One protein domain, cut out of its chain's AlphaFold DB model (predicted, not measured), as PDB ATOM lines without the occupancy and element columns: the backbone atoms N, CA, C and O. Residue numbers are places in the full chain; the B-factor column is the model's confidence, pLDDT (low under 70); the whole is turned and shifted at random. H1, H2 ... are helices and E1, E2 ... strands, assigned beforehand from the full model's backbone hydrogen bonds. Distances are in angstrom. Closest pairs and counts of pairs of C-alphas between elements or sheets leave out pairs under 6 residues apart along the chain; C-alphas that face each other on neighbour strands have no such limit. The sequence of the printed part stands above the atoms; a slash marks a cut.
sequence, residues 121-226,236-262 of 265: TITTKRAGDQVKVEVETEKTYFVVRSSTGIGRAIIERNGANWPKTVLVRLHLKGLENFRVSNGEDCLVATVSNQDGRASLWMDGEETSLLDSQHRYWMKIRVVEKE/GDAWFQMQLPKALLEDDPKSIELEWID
ATOM      1  N   THR A 121     215.233 233.018 220.398       96.44
ATOM      2  CA  THR A 121     215.492 231.703 220.978       96.44
ATOM      3  C   THR A 121     216.567 231.859 222.042       96.44
ATOM      4  O   THR A 121     217.596 232.488 221.808       96.44
ATOM      5  N   ILE A 122     216.315 231.330 223.238       96.94
ATOM      6  CA  ILE A 122     217.202 231.495 224.389       96.94
ATOM      7  C   ILE A 122     217.643 230.124 224.873       96.94
ATOM      8  O   ILE A 122     216.812 229.285 225.216       96.94
ATOM      9  N   THR A 123     218.956 229.945 224.984       97.31
ATOM     10  CA  THR A 123     219.568 228.750 225.566       97.31
ATOM     11  C   THR A 123     220.388 229.144 226.785       97.31
ATOM     12  O   THR A 123     221.332 229.922 226.670       97.31
ATOM     13  N   THR A 124     220.069 228.601 227.959       96.88
ATOM     14  CA  THR A 124     220.872 228.786 229.176       96.88
ATOM     15  C   THR A 124     221.721 227.553 229.460       96.88
ATOM     16  O   THR A 124     221.342 226.423 229.154       96.88
ATOM     17  N   LYS A 125     222.906 227.754 230.049       92.19
ATOM     18  CA  LYS A 125     223.821 226.643 230.363       92.19
ATOM     19  C   LYS A 125     223.335 225.788 231.536       92.19
ATOM     20  O   LYS A 125     223.646 224.600 231.599       92.19
ATOM     21  N   ARG A 126     222.630 226.385 232.502       89.94
ATOM     22  CA  ARG A 126     222.184 225.720 233.733       89.94
ATOM     23  C   ARG A 126     220.671 225.812 233.867       89.94
ATOM     24  O   ARG A 126     220.087 226.852 233.600       89.94
ATOM     25  N   ALA A 127     220.059 224.756 234.401       85.44
ATOM     26  CA  ALA A 127     218.614 224.700 234.644       85.44
ATOM     27  C   ALA A 127     218.104 225.772 235.635       85.44
ATOM     28  O   ALA A 127     216.929 226.119 235.612       85.44
ATOM     29  N   GLY A 128     218.978 226.279 236.514       87.38
ATOM     30  CA  GLY A 128     218.656 227.344 237.474       87.38
ATOM     31  C   GLY A 128     218.785 228.767 236.923       87.38
ATOM     32  O   GLY A 128     218.446 229.715 237.631       87.38
ATOM     33  N   ASP A 129     219.278 228.919 235.690       93.50
ATOM     34  CA  ASP A 129     219.384 230.206 235.012       93.50
ATOM     35  C   ASP A 129     218.149 230.423 234.139       93.50
ATOM     36  O   ASP A 129     217.786 229.576 233.319       93.50
ATOM     37  N   GLN A 130     217.516 231.580 234.300       94.75
ATOM     38  CA  GLN A 130     216.324 231.979 233.566       94.75
ATOM     39  C   GLN A 130     216.575 233.310 232.872       94.75
ATOM     40  O   GLN A 130     217.067 234.255 233.489       94.75
ATOM     41  N   VAL A 131     216.172 233.406 231.608       96.00
ATOM     42  CA  VAL A 131     216.135 234.672 230.876       96.00
ATOM     43  C   VAL A 131     214.732 234.860 230.325       96.00
ATOM     44  O   VAL A 131     214.262 234.069 229.512       96.00
ATOM     45  N   LYS A 132     214.056 235.906 230.794       95.00
ATOM     46  CA  LYS A 132     212.740 236.315 230.304       95.00
ATOM     47  C   LYS A 132     212.909 237.457 229.308       95.00
ATOM     48  O   LYS A 132     213.679 238.383 229.563       95.00
ATOM     49  N   VAL A 133     212.165 237.404 228.208       95.31
ATOM     50  CA  VAL A 133     212.088 238.495 227.232       95.31
ATOM     51  C   VAL A 133     210.897 239.383 227.572       95.31
ATOM     52  O   VAL A 133     209.781 238.894 227.730       95.31
ATOM     53  N   GLU A 134     211.127 240.688 227.673       94.00
ATOM     54  CA  GLU A 134     210.066 241.695 227.759       94.00
ATOM     55  C   GLU A 134     210.227 242.659 226.582       94.00
ATOM     56  O   GLU A 134     211.302 243.227 226.382       94.00
ATOM     57  N   VAL A 135     209.178 242.813 225.775       91.19
ATOM     58  CA  VAL A 135     209.195 243.653 224.570       91.19
ATOM     59  C   VAL A 135     208.324 244.885 224.799       91.19
ATOM     60  O   VAL A 135     207.157 244.779 225.162       91.19
ATOM     61  N   GLU A 136     208.904 246.056 224.559       90.56
ATOM     62  CA  GLU A 136     208.237 247.351 224.426       90.56
ATOM     63  C   GLU A 136     208.462 247.870 222.993       90.56
ATOM     64  O   GLU A 136     209.344 247.383 222.286       90.56
ATOM     65  N   THR A 137     207.711 248.887 222.556       83.94
ATOM     66  CA  THR A 137     207.659 249.367 221.155       83.94
ATOM     67  C   THR A 137     209.015 249.476 220.438       83.94
ATOM     68  O   THR A 137     209.114 249.119 219.270       83.94
ATOM     69  N   GLU A 138     210.066 249.954 221.114       88.56
ATOM     70  CA  GLU A 138     211.421 250.081 220.541       88.56
ATOM     71  C   GLU A 138     212.523 249.459 221.415       88.56
ATOM     72  O   GLU A 138     213.719 249.657 221.163       88.56
ATOM     73  N   LYS A 139     212.137 248.757 222.484       94.50
ATOM     74  CA  LYS A 139     213.063 248.247 223.494       94.50
ATOM     75  C   LYS A 139     212.779 246.787 223.764       94.50
ATOM     76  O   LYS A 139     211.632 246.387 223.935       94.50
ATOM     77  N   THR A 140     213.835 246.008 223.899       96.25
ATOM     78  CA  THR A 140     213.734 244.641 224.395       96.25
ATOM     79  C   THR A 140     214.593 244.500 225.631       96.25
ATOM     80  O   THR A 140     215.750 244.918 225.632       96.25
ATOM     81  N   TYR A 141     214.022 243.909 226.675       96.81
ATOM     82  CA  TYR A 141     214.713 243.597 227.914       96.81
ATOM     83  C   TYR A 141     214.937 242.091 228.001       96.81
ATOM     84  O   TYR A 141     213.988 241.309 227.961       96.81
ATOM     85  N   PHE A 142     216.192 241.701 228.186       97.88
ATOM     86  CA  PHE A 142     216.574 240.367 228.622       97.88
ATOM     87  C   PHE A 142     216.737 240.388 230.137       97.88
ATOM     88  O   PHE A 142     217.712 240.916 230.674       97.88
ATOM     89  N   VAL A 143     215.732 239.866 230.834       96.88
ATOM     90  CA  VAL A 143     215.679 239.842 232.295       96.88
ATOM     91  C   VAL A 143     216.248 238.519 232.781       96.88
ATOM     92  O   VAL A 143     215.594 237.481 232.683       96.88
ATOM     93  N   VAL A 144     217.469 238.564 233.303       96.12
ATOM     94  CA  VAL A 144     218.223 237.401 233.767       96.12
ATOM     95  C   VAL A 144     218.035 237.226 235.269       96.12
ATOM     96  O   VAL A 144     218.236 238.160 236.050       96.12
ATOM     97  N   ARG A 145     217.688 236.005 235.676       95.00
ATOM     98  CA  ARG A 145     217.715 235.536 237.064       95.00
ATOM     99  C   ARG A 145     218.565 234.276 237.132       95.00
ATOM    100  O   ARG A 145     218.382 233.367 236.329       95.00
ATOM    101  N   SER A 146     219.472 234.217 238.097       92.88
ATOM    102  CA  SER A 146     220.336 233.058 238.317       92.88
ATOM    103  C   SER A 146     220.370 232.732 239.798       92.88
ATOM    104  O   SER A 146     220.735 233.575 240.613       92.88
ATOM    105  N   SER A 147     219.998 231.506 240.159       89.06
ATOM    106  CA  SER A 147     220.044 231.058 241.555       89.06
ATOM    107  C   SER A 147     221.467 230.834 242.070       89.06
ATOM    108  O   SER A 147     221.691 230.873 243.274       89.06
ATOM    109  N   THR A 148     222.423 230.600 241.166       91.19
ATOM    110  CA  THR A 148     223.818 230.277 241.513       91.19
ATOM    111  C   THR A 148     224.760 231.473 241.426       91.19
ATOM    112  O   THR A 148     225.927 231.354 241.782       91.19
ATOM    113  N   GLY A 149     224.293 232.597 240.877       92.62
ATOM    114  CA  GLY A 149     225.123 233.775 240.641       92.62
ATOM    115  C   GLY A 149     226.155 233.623 239.516       92.62
ATOM    116  O   GLY A 149     226.769 234.611 239.143       92.62
ATOM    117  N   ILE A 150     226.341 232.433 238.931       95.56
ATOM    118  CA  ILE A 150     227.219 232.215 237.773       95.56
ATOM    119  C   ILE A 150     226.426 231.543 236.664       95.56
ATOM    120  O   ILE A 150     225.877 230.458 236.872       95.56
ATOM    121  N   GLY A 151     226.445 232.120 235.470       96.81
ATOM    122  CA  GLY A 151     225.714 231.544 234.355       96.81
ATOM    123  C   GLY A 151     226.147 232.047 232.993       96.81
ATOM    124  O   GLY A 151     227.034 232.890 232.854       96.81
ATOM    125  N   ARG A 152     225.518 231.447 231.984       98.06
ATOM    126  CA  ARG A 152     225.669 231.789 230.570       98.06
ATOM    127  C   ARG A 152     224.315 231.651 229.884       98.06
ATOM    128  O   ARG A 152     223.606 230.667 230.126       98.06
ATOM    129  N   ALA A 153     224.006 232.583 228.990       98.31
ATOM    130  CA  ALA A 153     222.870 232.514 228.085       98.31
ATOM    131  C   ALA A 153     223.293 232.863 226.653       98.31
ATOM    132  O   ALA A 153     223.993 233.845 226.437       98.31
ATOM    133  N   ILE A 154     222.837 232.079 225.683       98.44
ATOM    134  CA  ILE A 154     222.911 232.402 224.257       98.44
ATOM    135  C   ILE A 154     221.529 232.892 223.842       98.44
ATOM    136  O   ILE A 154     220.528 232.221 224.107       98.44
ATOM    137  N   ILE A 155     221.483 234.061 223.218       98.31
ATOM    138  CA  ILE A 155     220.265 234.683 222.711       98.31
ATOM    139  C   ILE A 155     220.397 234.765 221.198       98.31
ATOM    140  O   ILE A 155     221.204 235.532 220.678       98.31
ATOM    141  N   GLU A 156     219.588 233.991 220.493       98.12
ATOM    142  CA  GLU A 156     219.543 233.961 219.037       98.12
ATOM    143  C   GLU A 156     218.337 234.753 218.541       98.12
ATOM    144  O   GLU A 156     217.217 234.567 219.023       98.12
ATOM    145  N   ARG A 157     218.536 235.626 217.550       95.75
ATOM    146  CA  ARG A 157     217.417 236.329 216.907       95.75
ATOM    147  C   ARG A 157     216.689 235.398 215.941       95.75
ATOM    148  O   ARG A 157     217.320 234.724 215.123       95.75
ATOM    149  N   ASN A 158     215.360 235.415 215.966       94.31
ATOM    150  CA  ASN A 158     214.529 234.734 214.968       94.31
ATOM    151  C   ASN A 158     214.127 235.684 213.821       94.31
ATOM    152  O   ASN A 158     213.914 235.233 212.699       94.31
ATOM    153  N   GLY A 159     214.080 236.997 214.084       90.62
ATOM    154  CA  GLY A 159     213.799 238.043 213.092       90.62
ATOM    155  C   GLY A 159     215.026 238.505 212.298       90.62
ATOM    156  O   GLY A 159     216.143 238.054 212.545       90.62
ATOM    157  N   ALA A 160     214.817 239.425 211.348       91.75
ATOM    158  CA  ALA A 160     215.860 239.935 210.451       91.75
ATOM    159  C   ALA A 160     216.891 240.834 211.150       91.75
ATOM    160  O   ALA A 160     218.080 240.665 210.904       91.75
ATOM    161  N   ASN A 161     216.434 241.719 212.040       94.44
ATOM    162  CA  ASN A 161     217.276 242.715 212.698       94.44
ATOM    163  C   ASN A 161     217.120 242.639 214.218       94.44
ATOM    164  O   ASN A 161     216.069 242.211 214.716       94.44
ATOM    165  N   TRP A 162     218.124 243.108 214.954       96.06
ATOM    166  CA  TRP A 162     217.960 243.358 216.386       96.06
ATOM    167  C   TRP A 162     217.008 244.539 216.644       96.06
ATOM    168  O   TRP A 162     216.897 245.459 215.828       96.06
ATOM    169  N   PRO A 163     216.316 244.555 217.798       95.00
ATOM    170  CA  PRO A 163     215.575 245.723 218.251       95.00
ATOM    171  C   PRO A 163     216.479 246.952 218.330       95.00
ATOM    172  O   PRO A 163     217.651 246.857 218.693       95.00
ATOM    173  N   LYS A 164     215.899 248.130 218.084       95.00
ATOM    174  CA  LYS A 164     216.613 249.416 218.122       95.00
ATOM    175  C   LYS A 164     217.363 249.639 219.437       95.00
ATOM    176  O   LYS A 164     218.437 250.234 219.438       95.00
ATOM    177  N   THR A 165     216.783 249.188 220.550       96.56
ATOM    178  CA  THR A 165     217.421 249.217 221.865       96.56
ATOM    179  C   THR A 165     217.317 247.852 222.528       96.56
ATOM    180  O   THR A 165     216.217 247.355 222.774       96.56
ATOM    181  N   VAL A 166     218.460 247.285 222.898       97.69
ATOM    182  CA  VAL A 166     218.535 246.056 223.688       97.69
ATOM    183  C   VAL A 166     219.054 246.389 225.079       97.69
ATOM    184  O   VAL A 166     220.099 247.025 225.233       97.69
ATOM    185  N   LEU A 167     218.314 245.967 226.098       97.94
ATOM    186  CA  LEU A 167     218.688 246.105 227.495       97.94
ATOM    187  C   LEU A 167     218.824 244.731 228.142       97.94
ATOM    188  O   LEU A 167     218.023 243.834 227.899       97.94
ATOM    189  N   VAL A 168     219.798 244.594 229.032       98.31
ATOM    190  CA  VAL A 168     219.942 243.430 229.908       98.31
ATOM    191  C   VAL A 168     219.696 243.888 231.342       98.31
ATOM    192  O   VAL A 168     220.232 244.912 231.775       98.31
ATOM    193  N   ARG A 169     218.852 243.150 232.068       97.31
ATOM    194  CA  ARG A 169     218.605 243.327 233.504       97.31
ATOM    195  C   ARG A 169     219.095 242.087 234.237       97.31
ATOM    196  O   ARG A 169     218.453 241.042 234.161       97.31
ATOM    197  N   LEU A 170     220.218 242.201 234.936       96.50
ATOM    198  CA  LEU A 170     220.782 241.123 235.744       96.50
ATOM    199  C   LEU A 170     220.306 241.270 237.190       96.50
ATOM    200  O   LEU A 170     220.749 242.172 237.903       96.50
ATOM    201  N   HIS A 171     219.412 240.384 237.624       93.88
ATOM    202  CA  HIS A 171     218.995 240.287 239.024       93.88
ATOM    203  C   HIS A 171     220.019 239.460 239.807       93.88
ATOM    204  O   HIS A 171     219.840 238.257 240.008       93.88
ATOM    205  N   LEU A 172     221.106 240.120 240.203       91.62
ATOM    206  CA  LEU A 172     222.221 239.575 240.976       91.62
ATOM    207  C   LEU A 172     222.470 240.467 242.199       91.62
ATOM    208  O   LEU A 172     222.128 241.651 242.176       91.62
ATOM    209  N   LYS A 173     223.074 239.922 243.257       88.94
ATOM    210  CA  LYS A 173     223.406 240.677 244.481       88.94
ATOM    211  C   LYS A 173     224.654 241.539 244.296       88.94
ATOM    212  O   LYS A 173     224.773 242.596 244.906       88.94
ATOM    213  N   GLY A 174     225.578 241.083 243.459       91.56
ATOM    214  CA  GLY A 174     226.768 241.798 243.025       91.56
ATOM    215  C   GLY A 174     227.107 241.434 241.582       91.56
ATOM    216  O   GLY A 174     226.676 240.398 241.083       91.56
ATOM    217  N   LEU A 175     227.874 242.287 240.903       94.75
ATOM    218  CA  LEU A 175     228.339 242.026 239.541       94.75
ATOM    219  C   LEU A 175     229.865 242.018 239.507       94.75
ATOM    220  O   LEU A 175     230.497 243.046 239.265       94.75
ATOM    221  N   GLU A 176     230.445 240.850 239.780       95.56
ATOM    222  CA  GLU A 176     231.896 240.638 239.735       95.56
ATOM    223  C   GLU A 176     232.401 240.637 238.306       95.56
ATOM    224  O   GLU A 176     233.441 241.221 238.026       95.56
ATOM    225  N   ASN A 177     231.655 239.998 237.408       97.12
ATOM    226  CA  ASN A 177     231.993 239.942 236.002       97.12
ATOM    227  C   ASN A 177     230.723 239.817 235.165       97.12
ATOM    228  O   ASN A 177     229.816 239.050 235.493       97.12
ATOM    229  N   PHE A 178     230.672 240.564 234.077       98.19
ATOM    230  CA  PHE A 178     229.700 240.419 233.015       98.19
ATOM    231  C   PHE A 178     230.437 240.406 231.689       98.19
ATOM    232  O   PHE A 178     231.263 241.286 231.449       98.19
ATOM    233  N   ARG A 179     230.098 239.460 230.818       98.44
ATOM    234  CA  ARG A 179     230.591 239.427 229.443       98.44
ATOM    235  C   ARG A 179     229.414 239.422 228.491       98.44
ATOM    236  O   ARG A 179     228.438 238.705 228.708       98.44
ATOM    237  N   VAL A 180     229.527 240.210 227.429       98.62
ATOM    238  CA  VAL A 180     228.627 240.137 226.281       98.62
ATOM    239  C   VAL A 180     229.445 240.054 225.007       98.62
ATOM    240  O   VAL A 180     230.378 240.833 224.819       98.62
ATOM    241  N   SER A 181     229.112 239.108 224.137       98.25
ATOM    242  CA  SER A 181     229.802 238.920 222.863       98.25
ATOM    243  C   SER A 181     228.824 238.688 221.722       98.25
ATOM    244  O   SER A 181     227.764 238.099 221.922       98.25
ATOM    245  N   ASN A 182     229.191 239.137 220.524       97.81
ATOM    246  CA  ASN A 182     228.515 238.811 219.263       97.81
ATOM    247  C   ASN A 182     229.279 237.746 218.442       97.81
ATOM    248  O   ASN A 182     228.898 237.460 217.311       97.81
ATOM    249  N   GLY A 183     230.342 237.162 219.011       95.50
ATOM    250  CA  GLY A 183     231.243 236.205 218.362       95.50
ATOM    251  C   GLY A 183     232.530 236.824 217.805       95.50
ATOM    252  O   GLY A 183     233.525 236.113 217.700       95.50
ATOM    253  N   GLU A 184     232.536 238.126 217.512       95.06
ATOM    254  CA  GLU A 184     233.713 238.862 217.027       95.06
ATOM    255  C   GLU A 184     234.245 239.817 218.099       95.06
ATOM    256  O   GLU A 184     235.404 239.740 218.499       95.06
ATOM    257  N   ASP A 185     233.361 240.659 218.626       96.94
ATOM    258  CA  ASP A 185     233.626 241.564 219.730       96.94
ATOM    259  C   ASP A 185     233.167 240.944 221.050       96.94
ATOM    260  O   ASP A 185     232.128 240.275 221.139       96.94
ATOM    261  N   CYS A 186     233.914 241.213 222.118       98.06
ATOM    262  CA  CYS A 186     233.508 240.870 223.471       98.06
ATOM    263  C   CYS A 186     233.765 242.044 224.414       98.06
ATOM    264  O   CYS A 186     234.871 242.580 224.486       98.06
ATOM    265  N   LEU A 187     232.718 242.446 225.130       98.00
ATOM    266  CA  LEU A 187     232.779 243.459 226.172       98.00
ATOM    267  C   LEU A 187     232.764 242.796 227.529       98.00
ATOM    268  O   LEU A 187     231.945 241.909 227.781       98.00
ATOM    269  N   VAL A 188     233.617 243.298 228.411       98.00
ATOM    270  CA  VAL A 188     233.715 242.846 229.792       98.00
ATOM    271  C   VAL A 188     233.423 244.015 230.712       98.00
ATOM    272  O   VAL A 188     233.958 245.110 230.539       98.00
ATOM    273  N   ALA A 189     232.558 243.781 231.692       97.38
ATOM    274  CA  ALA A 189     232.197 244.773 232.680       97.38
ATOM    275  C   ALA A 189     232.204 244.217 234.097       97.38
ATOM    276  O   ALA A 189     231.884 243.054 234.338       97.38
ATOM    277  N   THR A 190     232.499 245.092 235.049       96.00
ATOM    278  CA  THR A 190     232.462 244.793 236.483       96.00
ATOM    279  C   THR A 190     231.843 245.965 237.222       96.00
ATOM    280  O   THR A 190     231.900 247.105 236.751       96.00
ATOM    281  N   VAL A 191     231.228 245.708 238.374       94.81
ATOM    282  CA  VAL A 191     230.732 246.765 239.259       94.81
ATOM    283  C   VAL A 191     231.337 246.578 240.635       94.81
ATOM    284  O   VAL A 191     231.116 245.571 241.301       94.81
ATOM    285  N   SER A 192     232.097 247.576 241.075       88.94
ATOM    286  CA  SER A 192     232.694 247.601 242.404       88.94
ATOM    287  C   SER A 192     231.616 247.524 243.486       88.94
ATOM    288  O   SER A 192     230.709 248.352 243.544       88.94
ATOM    289  N   ASN A 193     231.750 246.559 244.393       83.38
ATOM    290  CA  ASN A 193     230.871 246.423 245.555       83.38
ATOM    291  C   ASN A 193     231.097 247.529 246.611       83.38
ATOM    292  O   ASN A 193     230.291 247.683 247.521       83.38
ATOM    293  N   GLN A 194     232.202 248.283 246.527       80.94
ATOM    294  CA  GLN A 194     232.542 249.315 247.516       80.94
ATOM    295  C   GLN A 194     231.900 250.668 247.204       80.94
ATOM    296  O   GLN A 194     231.379 251.323 248.101       80.94
ATOM    297  N   ASP A 195     231.971 251.098 245.944       84.56
ATOM    298  CA  ASP A 195     231.527 252.425 245.504       84.56
ATOM    299  C   ASP A 195     230.496 252.374 244.364       84.56
ATOM    300  O   ASP A 195     230.085 253.418 243.860       84.56
ATOM    301  N   GLY A 196     230.072 251.177 243.942       84.19
ATOM    302  CA  GLY A 196     229.099 250.988 242.862       84.19
ATOM    303  C   GLY A 196     229.621 251.390 241.482       84.19
ATOM    304  O   GLY A 196     228.845 251.459 240.525       84.19
ATOM    305  N   ARG A 197     230.921 251.686 241.352       90.25
ATOM    306  CA  ARG A 197     231.504 252.146 240.094       90.25
ATOM    307  C   ARG A 197     231.617 250.994 239.112       90.25
ATOM    308  O   ARG A 197     232.212 249.961 239.415       90.25
ATOM    309  N   ALA A 198     231.073 251.209 237.921       93.88
ATOM    310  CA  ALA A 198     231.223 250.291 236.810       93.88
ATOM    311  C   ALA A 198     232.544 250.540 236.072       93.88
ATOM    312  O   ALA A 198     232.900 251.690 235.812       93.88
ATOM    313  N   SER A 199     233.231 249.461 235.712       95.00
ATOM    314  CA  SER A 199     234.371 249.465 234.793       95.00
ATOM    315  C   SER A 199     234.011 248.636 233.563       95.00
ATOM    316  O   SER A 199     233.277 247.655 233.684       95.00
ATOM    317  N   LEU A 200     234.480 249.054 232.389       97.12
ATOM    318  CA  LEU A 200     234.148 248.451 231.098       97.12
ATOM    319  C   LEU A 200     235.385 248.467 230.196       97.12
ATOM    320  O   LEU A 200     236.049 249.498 230.116       97.12
ATOM    321  N   TRP A 201     235.671 247.360 229.517       97.62
ATOM    322  CA  TRP A 201     236.792 247.211 228.581       97.62
ATOM    323  C   TRP A 201     236.465 246.184 227.485       97.62
ATOM    324  O   TRP A 201     235.491 245.430 227.598       97.62
ATOM    325  N   MET A 202     237.266 246.170 226.416       97.19
ATOM    326  CA  MET A 202     237.234 245.104 225.407       97.19
ATOM    327  C   MET A 202     237.963 243.869 225.942       97.19
ATOM    328  O   MET A 202     238.986 243.995 226.611       97.19
ATOM    329  N   ASP A 203     237.466 242.671 225.652       93.94
ATOM    330  CA  ASP A 203     238.112 241.423 226.067       93.94
ATOM    331  C   ASP A 203     239.578 241.360 225.600       93.94
ATOM    332  O   ASP A 203     239.898 241.687 224.461       93.94
ATOM    333  N   GLY A 204     240.483 240.977 226.505       89.38
ATOM    334  CA  GLY A 204     241.933 241.029 226.269       89.38
ATOM    335  C   GLY A 204     242.595 242.396 226.511       89.38
ATOM    336  O   GLY A 204     243.822 242.467 226.527       89.38
ATOM    337  N   GLU A 205     241.824 243.455 226.780       92.19
ATOM    338  CA  GLU A 205     242.316 244.829 226.978       92.19
ATOM    339  C   GLU A 205     241.957 245.414 228.361       92.19
ATOM    340  O   GLU A 205     241.552 246.568 228.480       92.19
ATOM    341  N   GLU A 206     242.117 244.645 229.442       87.81
ATOM    342  CA  GLU A 206     241.707 245.040 230.810       87.81
ATOM    343  C   GLU A 206     242.287 246.382 231.299       87.81
ATOM    344  O   GLU A 206     241.673 247.085 232.100       87.81
ATOM    345  N   THR A 207     243.451 246.789 230.788       85.75
ATOM    346  CA  THR A 207     244.084 248.070 231.138       85.75
ATOM    347  C   THR A 207     243.486 249.281 230.416       85.75
ATOM    348  O   THR A 207     243.773 250.416 230.799       85.75
ATOM    349  N   SER A 208     242.680 249.063 229.378       93.12
ATOM    350  CA  SER A 208     242.125 250.095 228.498       93.12
ATOM    351  C   SER A 208     240.639 250.291 228.791       93.12
ATOM    352  O   SER A 208     239.768 249.774 228.092       93.12
ATOM    353  N   LEU A 209     240.337 251.044 229.852       94.88
ATOM    354  CA  LEU A 209     238.952 251.349 230.202       94.88
ATOM    355  C   LEU A 209     238.274 252.154 229.089       94.88
ATOM    356  O   LEU A 209     238.799 253.170 228.631       94.88
ATOM    357  N   LEU A 210     237.077 251.722 228.702       96.00
ATOM    358  CA  LEU A 210     236.235 252.469 227.783       96.00
ATOM    359  C   LEU A 210     235.675 253.702 228.487       96.00
ATOM    360  O   LEU A 210     235.323 253.660 229.666       96.00
ATOM    361  N   ASP A 211     235.539 254.790 227.741       94.06
ATOM    362  CA  ASP A 211     234.845 255.991 228.186       94.06
ATOM    363  C   ASP A 211     233.553 256.215 227.390       94.06
ATOM    364  O   ASP A 211     233.257 255.511 226.425       94.06
ATOM    365  N   SER A 212     232.782 257.230 227.788       94.44
ATOM    366  CA  SER A 212     231.487 257.560 227.180       94.44
ATOM    367  C   SER A 212     231.496 257.906 225.686       94.44
ATOM    368  O   SER A 212     230.421 257.951 225.089       94.44
ATOM    369  N   GLN A 213     232.656 258.196 225.095       95.38
ATOM    370  CA  GLN A 213     232.813 258.508 223.672       95.38
ATOM    371  C   GLN A 213     233.138 257.261 222.840       95.38
ATOM    372  O   GLN A 213     233.022 257.295 221.615       95.38
ATOM    373  N   HIS A 214     233.524 256.153 223.478       96.38
ATOM    374  CA  HIS A 214     233.826 254.913 222.778       96.38
ATOM    375  C   HIS A 214     232.563 254.291 222.162       96.38
ATOM    376  O   HIS A 214     231.514 254.223 222.803       96.38
ATOM    377  N   ARG A 215     232.648 253.759 220.934       96.75
ATOM    378  CA  ARG A 215     231.475 253.189 220.231       96.75
ATOM    379  C   ARG A 215     230.862 251.971 220.932       96.75
ATOM    380  O   ARG A 215     229.667 251.720 220.799       96.75
ATOM    381  N   TYR A 216     231.679 251.244 221.696       96.88
ATOM    382  CA  TYR A 216     231.243 250.121 222.530       96.88
ATOM    383  C   TYR A 216     230.963 250.515 223.986       96.88
ATOM    384  O   TYR A 216     230.835 249.655 224.857       96.88
ATOM    385  N   TRP A 217     230.875 251.811 224.286       96.88
ATOM    386  CA  TRP A 217     230.510 252.254 225.620       96.88
ATOM    387  C   TRP A 217     229.120 251.748 226.010       96.88
ATOM    388  O   TRP A 217     228.122 252.001 225.333       96.88
ATOM    389  N   MET A 218     229.059 251.066 227.148       95.75
ATOM    390  CA  MET A 218     227.847 250.508 227.723       95.75
ATOM    391  C   MET A 218     227.582 251.168 229.069       95.75
ATOM    392  O   MET A 218     228.338 251.009 230.028       95.75
ATOM    393  N   LYS A 219     226.467 251.894 229.174       92.38
ATOM    394  CA  LYS A 219     226.054 252.475 230.451       92.38
ATOM    395  C   LYS A 219     225.476 251.391 231.355       92.38
ATOM    396  O   LYS A 219     224.435 250.823 231.031       92.38
ATOM    397  N   ILE A 220     226.098 251.184 232.513       94.75
ATOM    398  CA  ILE A 220     225.640 250.256 233.553       94.75
ATOM    399  C   ILE A 220     225.045 251.067 234.702       94.75
ATOM    400  O   ILE A 220     225.623 252.059 235.148       94.75
ATOM    401  N   ARG A 221     223.853 250.678 235.151       92.94
ATOM    402  CA  ARG A 221     223.143 251.304 236.270       92.94
ATOM    403  C   ARG A 221     222.747 250.237 237.272       92.94
ATOM    404  O   ARG A 221     222.214 249.208 236.873       92.94
ATOM    405  N   VAL A 222     222.932 250.522 238.552       91.00
ATOM    406  CA  VAL A 222     222.257 249.786 239.622       91.00
ATOM    407  C   VAL A 222     220.875 250.407 239.783       91.00
ATOM    408  O   VAL A 222     220.758 251.625 239.914       91.00
ATOM    409  N   VAL A 223     219.831 249.592 239.678       89.19
ATOM    410  CA  VAL A 223     218.442 250.015 239.844       89.19
ATOM    411  C   VAL A 223     217.888 249.306 241.065       89.19
ATOM    412  O   VAL A 223     217.865 248.081 241.108       89.19
ATOM    413  N   GLU A 224     217.452 250.082 242.046       83.19
ATOM    414  CA  GLU A 224     216.742 249.589 243.221       83.19
ATOM    415  C   GLU A 224     215.238 249.673 242.948       83.19
ATOM    416  O   GLU A 224     214.757 250.647 242.361       83.19
ATOM    417  N   LYS A 225     214.479 248.646 243.336       68.81
ATOM    418  CA  LYS A 225     213.019 248.708 243.262       68.81
ATOM    419  C   LYS A 225     212.507 249.704 244.302       68.81
ATOM    420  O   LYS A 225     212.774 249.544 245.489       68.81
ATOM    421  N   GLU A 226     211.743 250.693 243.853       53.69
ATOM    422  CA  GLU A 226     210.966 251.560 244.737       53.69
ATOM    423  C   GLU A 226     210.002 250.689 245.561       53.69
ATOM    424  O   GLU A 226     209.363 249.787 245.008       53.69
ATOM    425  N   GLY A 236     216.339 243.030 249.099       53.31
ATOM    426  CA  GLY A 236     217.093 243.617 247.978       53.31
ATOM    427  C   GLY A 236     216.646 243.244 246.562       53.31
ATOM    428  O   GLY A 236     217.352 242.516 245.874       53.31
ATOM    429  N   ASP A 237     215.543 243.822 246.077       71.44
ATOM    430  CA  ASP A 237     215.112 243.754 244.667       71.44
ATOM    431  C   ASP A 237     215.956 244.685 243.755       71.44
ATOM    432  O   ASP A 237     215.411 245.390 242.907       71.44
ATOM    433  N   ALA A 238     217.278 244.751 243.941       83.62
ATOM    434  CA  ALA A 238     218.156 245.525 243.065       83.62
ATOM    435  C   ALA A 238     218.548 244.710 241.819       83.62
ATOM    436  O   ALA A 238     218.624 243.481 241.857       83.62
ATOM    437  N   TRP A 239     218.794 245.385 240.698       92.50
ATOM    438  CA  TRP A 239     219.345 244.762 239.493       92.50
ATOM    439  C   TRP A 239     220.319 245.684 238.771       92.50
ATOM    440  O   TRP A 239     220.225 246.911 238.835       92.50
ATOM    441  N   PHE A 240     221.231 245.082 238.018       95.19
ATOM    442  CA  PHE A 240     222.096 245.808 237.097       95.19
ATOM    443  C   PHE A 240     221.380 245.931 235.760       95.19
ATOM    444  O   PHE A 240     221.047 244.928 235.131       95.19
ATOM    445  N   GLN A 241     221.123 247.160 235.324       96.19
ATOM    446  CA  GLN A 241     220.585 247.443 234.005       96.19
ATOM    447  C   GLN A 241     221.676 248.005 233.107       96.19
ATOM    448  O   GLN A 241     222.322 249.003 233.434       96.19
ATOM    449  N   MET A 242     221.818 247.404 231.938       96.94
ATOM    450  CA  MET A 242     222.772 247.816 230.923       96.94
ATOM    451  C   MET A 242     222.094 247.872 229.564       96.94
ATOM    452  O   MET A 242     221.273 247.021 229.233       96.94
ATOM    453  N   GLN A 243     222.402 248.913 228.800       97.06
ATOM    454  CA  GLN A 243     221.970 249.039 227.415       97.06
ATOM    455  C   GLN A 243     223.124 248.598 226.528       97.06
ATOM    456  O   GLN A 243     224.177 249.236 226.566       97.06
ATOM    457  N   LEU A 244     222.927 247.538 225.745       97.94
ATOM    458  CA  LEU A 244     223.978 247.045 224.865       97.94
ATOM    459  C   LEU A 244     224.344 248.127 223.834       97.94
ATOM    460  O   LEU A 244     223.440 248.788 223.304       97.94
ATOM    461  N   PRO A 245     225.641 248.341 223.555       97.44
ATOM    462  CA  PRO A 245     226.063 249.315 222.560       97.44
ATOM    463  C   PRO A 245     225.529 248.938 221.185       97.44
ATOM    464  O   PRO A 245     225.564 247.772 220.799       97.44
ATOM    465  N   LYS A 246     225.094 249.937 220.412       95.69
ATOM    466  CA  LYS A 246     224.614 249.705 219.046       95.69
ATOM    467  C   LYS A 246     225.693 249.045 218.180       95.69
ATOM    468  O   LYS A 246     225.369 248.133 217.436       95.69
ATOM    469  N   ALA A 247     226.958 249.437 218.362       96.88
ATOM    470  CA  ALA A 247     228.110 248.859 217.667       96.88
ATOM    471  C   ALA A 247     228.219 247.335 217.819       96.88
ATOM    472  O   ALA A 247     228.618 246.664 216.881       96.88
ATOM    473  N   LEU A 248     227.796 246.778 218.957       97.44
ATOM    474  CA  LEU A 248     227.811 245.332 219.185       97.44
ATOM    475  C   LEU A 248     226.767 244.584 218.330       97.44
ATOM    476  O   LEU A 248     226.863 243.373 218.147       97.44
ATOM    477  N   LEU A 249     225.757 245.303 217.832       97.19
ATOM    478  CA  LEU A 249     224.601 244.777 217.104       97.19
ATOM    479  C   LEU A 249     224.520 245.299 215.655       97.19
ATOM    480  O   LEU A 249     223.553 244.990 214.969       97.19
ATOM    481  N   GLU A 250     225.483 246.112 215.200       92.88
ATOM    482  CA  GLU A 250     225.407 246.874 213.939       92.88
ATOM    483  C   GLU A 250     225.384 245.997 212.679       92.88
ATOM    484  O   GLU A 250     224.767 246.397 211.694       92.88
ATOM    485  N   ASP A 251     225.952 244.791 212.748       94.56
ATOM    486  CA  ASP A 251     225.966 243.805 211.657       94.56
ATOM    487  C   ASP A 251     224.892 242.715 211.815       94.56
ATOM    488  O   ASP A 251     224.968 241.634 211.229       94.56
ATOM    489  N   ASP A 252     223.886 242.991 212.649       95.75
ATOM    490  CA  ASP A 252     222.782 242.092 212.965       95.75
ATOM    491  C   ASP A 252     223.235 240.648 213.264       95.75
ATOM    492  O   ASP A 252     222.743 239.695 212.634       95.75
ATOM    493  N   PRO A 253     224.145 240.440 214.242       97.44
ATOM    494  CA  PRO A 253     224.694 239.121 214.527       97.44
ATOM    495  C   PRO A 253     223.566 238.128 214.804       97.44
ATOM    496  O   PRO A 253     222.544 238.473 215.406       97.44
ATOM    497  N   LYS A 254     223.709 236.879 214.351       97.62
ATOM    498  CA  LYS A 254     222.654 235.867 214.533       97.62
ATOM    499  C   LYS A 254     222.369 235.603 216.013       97.62
ATOM    500  O   LYS A 254     221.227 235.320 216.383       97.62
ATOM    501  N   SER A 255     223.391 235.724 216.848       98.19
ATOM    502  CA  SER A 255     223.313 235.485 218.277       98.19
ATOM    503  C   SER A 255     224.206 236.438 219.045       98.19
ATOM    504  O   SER A 255     225.255 236.842 218.549       98.19
ATOM    505  N   ILE A 256     223.826 236.710 220.286       98.56
ATOM    506  CA  ILE A 256     224.731 237.242 221.298       98.56
ATOM    507  C   ILE A 256     224.839 236.253 222.450       98.56
ATOM    508  O   ILE A 256     223.903 235.505 222.748       98.56
ATOM    509  N   GLU A 257     225.977 236.273 223.117       98.69
ATOM    510  CA  GLU A 257     226.235 235.472 224.298       98.69
ATOM    511  C   GLU A 257     226.400 236.378 225.513       98.69
ATOM    512  O   GLU A 257     227.103 237.385 225.447       98.69
ATOM    513  N   LEU A 258     225.740 236.017 226.610       98.62
ATOM    514  CA  LEU A 258     225.842 236.657 227.912       98.62
ATOM    515  C   LEU A 258     226.503 235.695 228.894       98.62
ATOM    516  O   LEU A 258     226.065 234.551 229.014       98.62
ATOM    517  N   GLU A 259     227.469 236.178 229.664       98.31
ATOM    518  CA  GLU A 259     228.049 235.473 230.808       98.31
ATOM    519  C   GLU A 259     228.039 236.393 232.028       98.31
ATOM    520  O   GLU A 259     228.201 237.609 231.905       98.31
ATOM    521  N   TRP A 260     227.830 235.830 233.215       97.94
ATOM    522  CA  TRP A 260     227.815 236.611 234.450       97.94
ATOM    523  C   TRP A 260     228.394 235.845 235.633       97.94
ATOM    524  O   TRP A 260     228.316 234.615 235.704       97.94
ATOM    525  N   ILE A 261     228.939 236.609 236.578       96.62
ATOM    526  CA  ILE A 261     229.467 236.160 237.861       96.62
ATOM    527  C   ILE A 261     229.044 237.162 238.944       96.62
ATOM    528  O   ILE A 261     229.324 238.359 238.854       96.62
ATOM    529  N   ASP A 262     228.395 236.650 239.984       92.12
ATOM    530  CA  ASP A 262     228.033 237.355 241.210       92.12
ATOM    531  C   ASP A 262     229.114 237.145 242.279       92.12
ATOM    532  O   ASP A 262     229.598 236.025 242.483       92.12
TER     533      ASP A 262
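What this domain is: This is residues 121 to 226 and 236 to 262 of the 265 residues of an uncharacterized protein of Rhodopirellula baltica (strain DSM 10527 / NCIMB 13988 / SH1) (UniProt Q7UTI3). Two twisted sheets lie face to face as a sandwich, one of six strands and one of five, their strands crossed at 37 degrees. A short helix, H1, sits at one end of the sandwich, near the start of E5 and the end of E6, and the long link of residues 203 to 219 runs from edge strand E8 of the one sheet to edge strand E9 of the other. The printed part has 133 residues with eleven named strands and one named helix, in the order E1 to E10, H1, E11, and the class is mostly strand. The larger sheet has the order E1, E4, E11, E6, E7, E8 and is antiparallel throughout; the smaller has the order E2, E3, E5, E10, E9 and is mixed. The whole is compact and rounded, with a radius of gyration of the C-alphas of 14.0 A and spans of 42 by 33 by 28 A.

How they stand to each other: In the larger sheet, E4, residues 150 to 157, and E11, residues 255 to 261, are antiparallel neighbours, with N 153 and O 258 2.8 A apart. On the other side of E4 is edge strand E1, residues 121 to 124, also antiparallel, with N 123 and O 154 at 2.9 A. E6, residues 177 to 181, is the antiparallel neighbour of E11, with N 179 and O 259 at 2.9 A. E6, E7, residues 186 to 191, and E8, residues 198 to 202, form a meander, each strand the antiparallel neighbour of the one before. Its two hairpins have N 178 and O 189 at 2.8 A and N 199 and O 190 at 2.9 A. In the smaller sheet, E2, residues 129 to 136, and E3, residues 139 to 146, form a hairpin, with N 134 and O 141 at 2.9 A. E3 and E5, residues 165 to 171, are parallel at 20 degrees, with N 142 and O 167 at 2.8 A. E10, residues 239 to 243, is antiparallel to E5, with N 168 and O 242 at 2.8 A, and to edge strand E9, residues 220 to 223, with N 221 and O 241 at 2.8 A. The parts of the two sheets that face each other are 9.5 A centre to centre, and their best planes are 9 degrees apart. The closest C-alphas of E2 and E4 are those of Asp 129 and Gly 151, 6.5 A apart. E7 and E9 are near each other, while E2 and E8 are apart. H1, residues 246 to 249, only grazes the larger sheet, with residues 248 to 249; it is too short for an O i to N i+4 pair, and its 1 O i to N i+3 pair is within hydrogen-bond range.

Where its parts are: E1 begins at C-alpha 121, at (215.492, 231.703, 220.978). E2, E3 and E4, with 8 residues each, measure 23.0 A, 22.4 A and 23.4 A from first to last C-alpha. E5 measures 19.4 A, E7 17.1 A and E11 20.5 A. H1 begins at C-alpha 246, at (224.614, 249.705, 219.046), and E11 ends at C-alpha 261, at (229.467, 236.160, 237.861).

The domain as a whole: The two C-alphas farthest apart are those of Ala 160 and Gln 194, at 41.7 A. Residues 227 to 235 are not printed; C-alphas 226 and 236 are 10.5 A apart across this cut, which falls in the link from E9 to E10. Of the links that are printed whole, the one from E8 to E9, with 17 residues, is long. The mean pLDDT of the printed part is 93.4, and residues 225, 226 and 236, beside the cut, are under 70.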